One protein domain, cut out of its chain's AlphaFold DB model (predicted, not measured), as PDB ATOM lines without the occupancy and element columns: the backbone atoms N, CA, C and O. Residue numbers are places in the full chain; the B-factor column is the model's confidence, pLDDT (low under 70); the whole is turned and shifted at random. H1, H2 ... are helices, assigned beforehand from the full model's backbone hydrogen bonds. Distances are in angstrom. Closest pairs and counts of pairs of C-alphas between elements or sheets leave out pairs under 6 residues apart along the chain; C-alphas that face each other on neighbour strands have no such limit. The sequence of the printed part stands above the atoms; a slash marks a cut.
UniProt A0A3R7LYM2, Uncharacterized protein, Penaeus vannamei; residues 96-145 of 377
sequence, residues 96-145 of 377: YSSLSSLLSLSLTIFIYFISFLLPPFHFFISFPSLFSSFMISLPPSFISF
ATOM      1  N   TYR A  96      35.812 -10.137  27.075       75.12
ATOM      2  CA  TYR A  96      35.576 -11.580  27.191       75.12
ATOM      3  C   TYR A  96      35.641 -12.297  25.837       75.12
ATOM      4  O   TYR A  96      36.216 -13.383  25.751       75.12
ATOM      5  N   SER A  97      35.138 -11.676  24.765       79.62
ATOM      6  CA  SER A  97      35.235 -12.249  23.415       79.62
ATOM      7  C   SER A  97      36.686 -12.338  22.927       79.62
ATOM      8  O   SER A  97      37.073 -13.333  22.315       79.62
ATOM      9  N   SER A  98      37.501 -11.319  23.213       86.38
ATOM     10  CA  SER A  98      38.915 -11.303  22.825       86.38
ATOM     11  C   SER A  98      39.732 -12.328  23.618       86.38
ATOM     12  O   SER A  98      40.518 -13.089  23.052       86.38
ATOM     13  N   LEU A  99      39.480 -12.430  24.926       88.94
ATOM     14  CA  LEU A  99      40.180 -13.367  25.802       88.94
ATOM     15  C   LEU A  99      39.814 -14.823  25.481       88.94
ATOM     16  O   LEU A  99      40.698 -15.673  25.428       88.94
ATOM     17  N   SER A 100      38.546 -15.103  25.156       90.31
ATOM     18  CA  SER A 100      38.116 -16.425  24.683       90.31
ATOM     19  C   SER A 100      38.774 -16.817  23.354       90.31
ATOM     20  O   SER A 100      39.152 -17.977  23.189       90.31
ATOM     21  N   SER A 101      38.954 -15.865  22.433       90.81
ATOM     22  CA  SER A 101      39.638 -16.101  21.154       90.81
ATOM     23  C   SER A 101      41.121 -16.432  21.353       90.81
ATOM     24  O   SER A 101      41.623 -17.410  20.799       90.81
ATOM     25  N   LEU A 102      41.813 -15.690  22.223       94.00
ATOM     26  CA  LEU A 102      43.221 -15.941  22.548       94.00
ATOM     27  C   LEU A 102      43.431 -17.287  23.248       94.00
ATOM     28  O   LEU A 102      44.392 -17.996  22.946       94.00
ATOM     29  N   LEU A 103      42.525 -17.661  24.150       93.81
ATOM     30  CA  LEU A 103      42.596 -18.930  24.876       93.81
ATOM     31  C   LEU A 103      42.322 -20.119  23.940       93.81
ATOM     32  O   LEU A 103      43.021 -21.128  24.008       93.81
ATOM     33  N   SER A 104      41.386 -19.963  23.000       94.31
ATOM     34  CA  SER A 104      41.122 -20.939  21.934       94.31
ATOM     35  C   SER A 104      42.321 -21.108  20.990       94.31
ATOM     36  O   SER A 104      42.736 -22.232  20.694       94.31
ATOM     37  N   LEU A 105      42.943 -20.001  20.571       94.81
ATOM     38  CA  LEU A 105      44.137 -20.019  19.725       94.81
ATOM     39  C   LEU A 105      45.324 -20.681  20.443       94.81
ATOM     40  O   LEU A 105      45.995 -21.535  19.869       94.81
ATOM     41  N   SER A 106      45.546 -20.340  21.716       94.75
ATOM     42  CA  SER A 106      46.600 -20.934  22.545       94.75
ATOM     43  C   SER A 106      46.414 -22.446  22.709       94.75
ATOM     44  O   SER A 106      47.359 -23.207  22.502       94.75
ATOM     45  N   LEU A 107      45.187 -22.894  22.989       94.62
ATOM     46  CA  LEU A 107      44.862 -24.312  23.133       94.62
ATOM     47  C   LEU A 107      45.016 -25.070  21.806       94.62
ATOM     48  O   LEU A 107      45.541 -26.181  21.790       94.62
ATOM     49  N   THR A 108      44.652 -24.451  20.683       94.31
ATOM     50  CA  THR A 108      44.832 -25.036  19.344       94.31
ATOM     51  C   THR A 108      46.312 -25.211  19.003       94.31
ATOM     52  O   THR A 108      46.719 -26.283  18.553       94.31
ATOM     53  N   ILE A 109      47.136 -24.192  19.266       94.12
ATOM     54  CA  ILE A 109      48.590 -24.257  19.059       94.12
ATOM     55  C   ILE A 109      49.207 -25.334  19.954       94.12
ATOM     56  O   ILE A 109      50.048 -26.103  19.493       94.12
ATOM     57  N   PHE A 110      48.765 -25.436  21.208       92.56
ATOM     58  CA  PHE A 110      49.246 -26.446  22.147       92.56
ATOM     59  C   PHE A 110      48.906 -27.873  21.696       92.56
ATOM     60  O   PHE A 110      49.784 -28.734  21.673       92.56
ATOM     61  N   ILE A 111      47.663 -28.120  21.268       90.38
ATOM     62  CA  ILE A 111      47.247 -29.427  20.738       90.38
ATOM     63  C   ILE A 111      48.037 -29.771  19.475       90.38
ATOM     64  O   ILE A 111      48.495 -30.907  19.333       90.38
ATOM     65  N   TYR A 112      48.239 -28.806  18.576       91.12
ATOM     66  CA  TYR A 112      49.029 -29.014  17.365       91.12
ATOM     67  C   TYR A 112      50.491 -29.337  17.694       91.12
ATOM     68  O   TYR A 112      51.062 -30.266  17.133       91.12
ATOM     69  N   PHE A 113      51.076 -28.628  18.659       90.25
ATOM     70  CA  PHE A 113      52.445 -28.849  19.112       90.25
ATOM     71  C   PHE A 113      52.627 -30.225  19.764       90.25
ATOM     72  O   PHE A 113      53.571 -30.935  19.431       90.25
ATOM     73  N   ILE A 114      51.693 -30.651  20.623       86.88
ATOM     74  CA  ILE A 114      51.693 -32.007  21.195       86.88
ATOM     75  C   ILE A 114      51.547 -33.059  20.096       86.88
ATOM     76  O   ILE A 114      52.276 -34.046  20.097       86.88
ATOM     77  N   SER A 115      50.644 -32.836  19.140       83.38
ATOM     78  CA  SER A 115      50.413 -33.764  18.025       83.38
ATOM     79  C   SER A 115      51.612 -33.857  17.079       83.38
ATOM     80  O   SER A 115      51.817 -34.887  16.446       83.38
ATOM     81  N   PHE A 116      52.403 -32.786  16.973       86.25
ATOM     82  CA  PHE A 116      53.628 -32.754  16.183       86.25
ATOM     83  C   PHE A 116      54.807 -33.412  16.913       86.25
ATOM     84  O   PHE A 116      55.606 -34.107  16.291       86.25
ATOM     85  N   LEU A 117      54.920 -33.206  18.227       85.81
ATOM     86  CA  LEU A 117      56.010 -33.757  19.033       85.81
ATOM     87  C   LEU A 117      55.836 -35.237  19.371       85.81
ATOM     88  O   LEU A 117      56.834 -35.939  19.535       85.81
ATOM     89  N   LEU A 118      54.599 -35.712  19.513       85.94
ATOM     90  CA  LEU A 118      54.341 -37.107  19.831       85.94
ATOM     91  C   LEU A 118      53.929 -37.858  18.564       85.94
ATOM     92  O   LEU A 118      52.870 -37.571  18.005       85.94
ATOM     93  N   PRO A 119      54.712 -38.858  18.116       78.19
ATOM     94  CA  PRO A 119      54.296 -39.691  17.003       78.19
ATOM     95  C   PRO A 119      52.939 -40.343  17.325       78.19
ATOM     96  O   PRO A 119      52.728 -40.807  18.455       78.19
ATOM     97  N   PRO A 120      52.022 -40.420  16.342       70.50
ATOM     98  CA  PRO A 120      50.597 -40.706  16.554       70.50
ATOM     99  C   PRO A 120      50.306 -42.061  17.219       70.50
ATOM    100  O   PRO A 120      49.201 -42.295  17.700       70.50
ATOM    101  N   PHE A 121      51.298 -42.949  17.286       52.50
ATOM    102  CA  PHE A 121      51.158 -44.302  17.809       52.50
ATOM    103  C   PHE A 121      51.399 -44.431  19.321       52.50
ATOM    104  O   PHE A 121      50.905 -45.382  19.918       52.50
ATOM    105  N   HIS A 122      52.090 -43.490  19.978       57.91
ATOM    106  CA  HIS A 122      52.471 -43.668  21.390       57.91
ATOM    107  C   HIS A 122      51.515 -43.037  22.408       57.91
ATOM    108  O   HIS A 122      51.437 -43.517  23.541       57.91
ATOM    109  N   PHE A 123      50.758 -42.001  22.036       57.53
ATOM    110  CA  PHE A 123      49.909 -41.287  22.997       57.53
ATOM    111  C   PHE A 123      48.670 -42.097  23.414       57.53
ATOM    112  O   PHE A 123      48.360 -42.192  24.599       57.53
ATOM    113  N   PHE A 124      48.010 -42.757  22.456       56.78
ATOM    114  CA  PHE A 124      46.797 -43.543  22.718       56.78
ATOM    115  C   PHE A 124      47.058 -44.848  23.476       56.78
ATOM    116  O   PHE A 124      46.206 -45.286  24.242       56.78
ATOM    117  N   ILE A 125      48.235 -45.451  23.294       61.56
ATOM    118  CA  ILE A 125      48.602 -46.702  23.972       61.56
ATOM    119  C   ILE A 125      49.051 -46.429  25.414       61.56
ATOM    120  O   ILE A 125      48.789 -47.234  26.303       61.56
ATOM    121  N   SER A 126      49.690 -45.283  25.665       65.81
ATOM    122  CA  SER A 126      50.337 -45.030  26.959       65.81
ATOM    123  C   SER A 126      49.408 -44.407  28.005       65.81
ATOM    124  O   SER A 126      49.656 -44.575  29.196       65.81
ATOM    125  N   PHE A 127      48.338 -43.704  27.603       67.12
ATOM    126  CA  PHE A 127      47.497 -42.952  28.550       67.12
ATOM    127  C   PHE A 127      45.979 -43.007  28.268       67.12
ATOM    128  O   PHE A 127      45.325 -41.962  28.178       67.12
ATOM    129  N   PRO A 128      45.365 -44.203  28.192       71.19
ATOM    130  CA  PRO A 128      43.919 -44.332  27.986       71.19
ATOM    131  C   PRO A 128      43.093 -43.704  29.125       71.19
ATOM    132  O   PRO A 128      42.024 -43.140  28.884       71.19
ATOM    133  N   SER A 129      43.603 -43.728  30.359       61.09
ATOM    134  CA  SER A 129      42.935 -43.149  31.531       61.09
ATOM    135  C   SER A 129      42.906 -41.619  31.512       61.09
ATOM    136  O   SER A 129      41.885 -41.027  31.854       61.09
ATOM    137  N   LEU A 130      43.984 -40.966  31.064       70.75
ATOM    138  CA  LEU A 130      44.036 -39.503  30.966       70.75
ATOM    139  C   LEU A 130      43.132 -38.988  29.848       70.75
ATOM    140  O   LEU A 130      42.452 -37.984  30.034       70.75
ATOM    141  N   PHE A 131      43.069 -39.705  28.724       75.69
ATOM    142  CA  PHE A 131      42.152 -39.369  27.640       75.69
ATOM    143  C   PHE A 131      40.687 -39.493  28.084       75.69
ATOM    144  O   PHE A 131      39.891 -38.588  27.841       75.69
ATOM    145  N   SER A 132      40.339 -40.569  28.798       70.19
ATOM    146  CA  SER A 132      38.983 -40.758  29.326       70.19
ATOM    147  C   SER A 132      38.602 -39.675  30.338       70.19
ATOM    148  O   SER A 132      37.528 -39.093  30.230       70.19
ATOM    149  N   SER A 133      39.479 -39.364  31.295       66.88
ATOM    150  CA  SER A 133      39.218 -38.318  32.292       66.88
ATOM    151  C   SER A 133      39.113 -36.930  31.662       66.88
ATOM    152  O   SER A 133      38.233 -36.159  32.032       66.88
ATOM    153  N   PHE A 134      39.950 -36.631  30.664       77.44
ATOM    154  CA  PHE A 134      39.887 -35.376  29.919       77.44
ATOM    155  C   PHE A 134      38.552 -35.228  29.176       77.44
ATOM    156  O   PHE A 134      37.888 -34.201  29.309       77.44
ATOM    157  N   MET A 135      38.108 -36.277  28.477       77.31
ATOM    158  CA  MET A 135      36.835 -36.271  27.746       77.31
ATOM    159  C   MET A 135      35.613 -36.158  28.669       77.31
ATOM    160  O   MET A 135      34.645 -35.501  28.303       77.31
ATOM    161  N   ILE A 136      35.663 -36.745  29.871       75.50
ATOM    162  CA  ILE A 136      34.590 -36.640  30.877       75.50
ATOM    163  C   ILE A 136      34.572 -35.252  31.538       75.50
ATOM    164  O   ILE A 136      33.513 -34.765  31.925       75.50
ATOM    165  N   SER A 137      35.731 -34.600  31.657       72.31
ATOM    166  CA  SER A 137      35.854 -33.275  32.278       72.31
ATOM    167  C   SER A 137      35.477 -32.105  31.363       72.31
ATOM    168  O   SER A 137      35.349 -30.976  31.841       72.31
ATOM    169  N   LEU A 138      35.299 -32.344  30.060       78.88
ATOM    170  CA  LEU A 138      34.928 -31.293  29.118       78.88
ATOM    171  C   LEU A 138      33.453 -30.899  29.310       78.88
ATOM    172  O   LEU A 138      32.573 -31.761  29.247       78.88
ATOM    173  N   PRO A 139      33.147 -29.604  29.512       79.31
ATOM    174  CA  PRO A 139      31.771 -29.152  29.637       79.31
ATOM    175  C   PRO A 139      30.985 -29.435  28.342       79.31
ATOM    176  O   PRO A 139      31.552 -29.345  27.249       79.31
ATOM    177  N   PRO A 140      29.669 -29.721  28.420       68.50
ATOM    178  CA  PRO A 140      28.858 -30.119  27.261       68.50
ATOM    179  C   PRO A 140      28.905 -29.126  26.092       68.50
ATOM    180  O   PRO A 140      28.821 -29.520  24.931       68.50
ATOM    181  N   SER A 141      29.097 -27.839  26.391       67.31
ATOM    182  CA  SER A 141      29.242 -26.763  25.408       67.31
ATOM    183  C   SER A 141      30.517 -26.868  24.565       67.31
ATOM    184  O   SER A 141      30.525 -26.430  23.419       67.31
ATOM    185  N   PHE A 142      31.585 -27.480  25.078       56.66
ATOM    186  CA  PHE A 142      32.821 -27.699  24.325       56.66
ATOM    187  C   PHE A 142      32.683 -28.838  23.310       56.66
ATOM    188  O   PHE A 142      33.269 -28.774  22.231       56.66
ATOM    189  N   ILE A 143      31.862 -29.847  23.615       62.66
ATOM    190  CA  ILE A 143      31.612 -30.996  22.732       62.66
ATOM    191  C   ILE A 143      30.916 -30.541  21.440       62.66
ATOM    192  O   ILE A 143      31.244 -31.030  20.361       62.66
ATOM    193  N   SER A 144      30.028 -29.543  21.522       55.41
ATOM    194  CA  SER A 144      29.381 -28.935  20.349       55.41
ATOM    195  C   SER A 144      30.304 -28.065  19.488       55.41
ATOM    196  O   SER A 144      29.944 -27.750  18.357       55.41
ATOM    197  N   PHE A 145      31.479 -27.680  19.998       48.31
ATOM    198  CA  PHE A 145      32.453 -26.856  19.277       48.31
ATOM    199  C   PHE A 145      33.562 -27.657  18.598       48.31
ATOM    200  O   PHE A 145      34.336 -27.043  17.872       48.31
TER     201      PHE A 145
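Overview. This is residues 96 to 145 of the 377 residues of an uncharacterized protein of Penaeus vannamei (UniProt A0A3R7LYM2). The model is an open U of helices: the long helix H1 makes one arm, a stretch with the short helix H2 makes the turn at one end, and the chain folds back along a shorter arm made by H3, with the small helix H4 at that arm's far end. The space between the two arms is empty, with no C-alpha of H1 within 8 A of H3 or H4. The printed part has 50 residues with four named helices, in the order H1, H2, H3, H4, and no named strand; the class is all helix. The whole is loose, with a radius of gyration of the C-alphas of 13.2 A, and elongated, its C-alphas spanning 37 by 24 by 14 A along their three main axes.

Along the chain. H1 is residues 96 to 117 and measures 31.2 A from first to last C-alpha, from C-alpha 96 at (35.576, -11.580, 27.191) to C-alpha 117 at (56.010, -33.757, 19.033). H2 is residues 123 to 126, four residues and 5.5 A long. H3 is residues 128 to 137 and measures 14.3 A, from C-alpha 128 at (43.919, -44.332, 27.986) to C-alpha 137 at (35.854, -33.275, 32.278). H4 is residues 140 to 143, four residues and 5.4 A long, and its last C-alpha is at (31.612, -30.996, 22.732).

Arrangement. H1 touches no helix, and residues 96 to 113 of it stand free. H1 and H2 are apart, though a tight link of 5 residues joins them. H2 and H3 are close but not clearly touching, with 1 pair of C-alphas within 8 A; the closest are those of Phe 124 and Phe 131, 8.0 A apart. H1 and H3 are apart. H4 is apart from H1, H2 and H3. In H1 and H3 every pair of O i and N i+4 is within hydrogen-bond range; H2 and H4 are too short for such a pair, and their one O i to N i+3 pair is within range in H4 but not in H2.

Size, cuts and confidence. The two C-alphas farthest apart are those of Tyr 96 and Ile 125, at 37.6 A, while those of the first and last printed residues, Tyr 96 and Phe 145, are 17.5 A apart. The printed part has no cut. The links H1 to H2, H2 to H3 and H3 to H4 are tight. The mean pLDDT of the printed part is 77.2, and that of H1 is 90. Confidence is low, under 70, at residues 121 to 127, residue 129, residue 133 and residues 140 to 145.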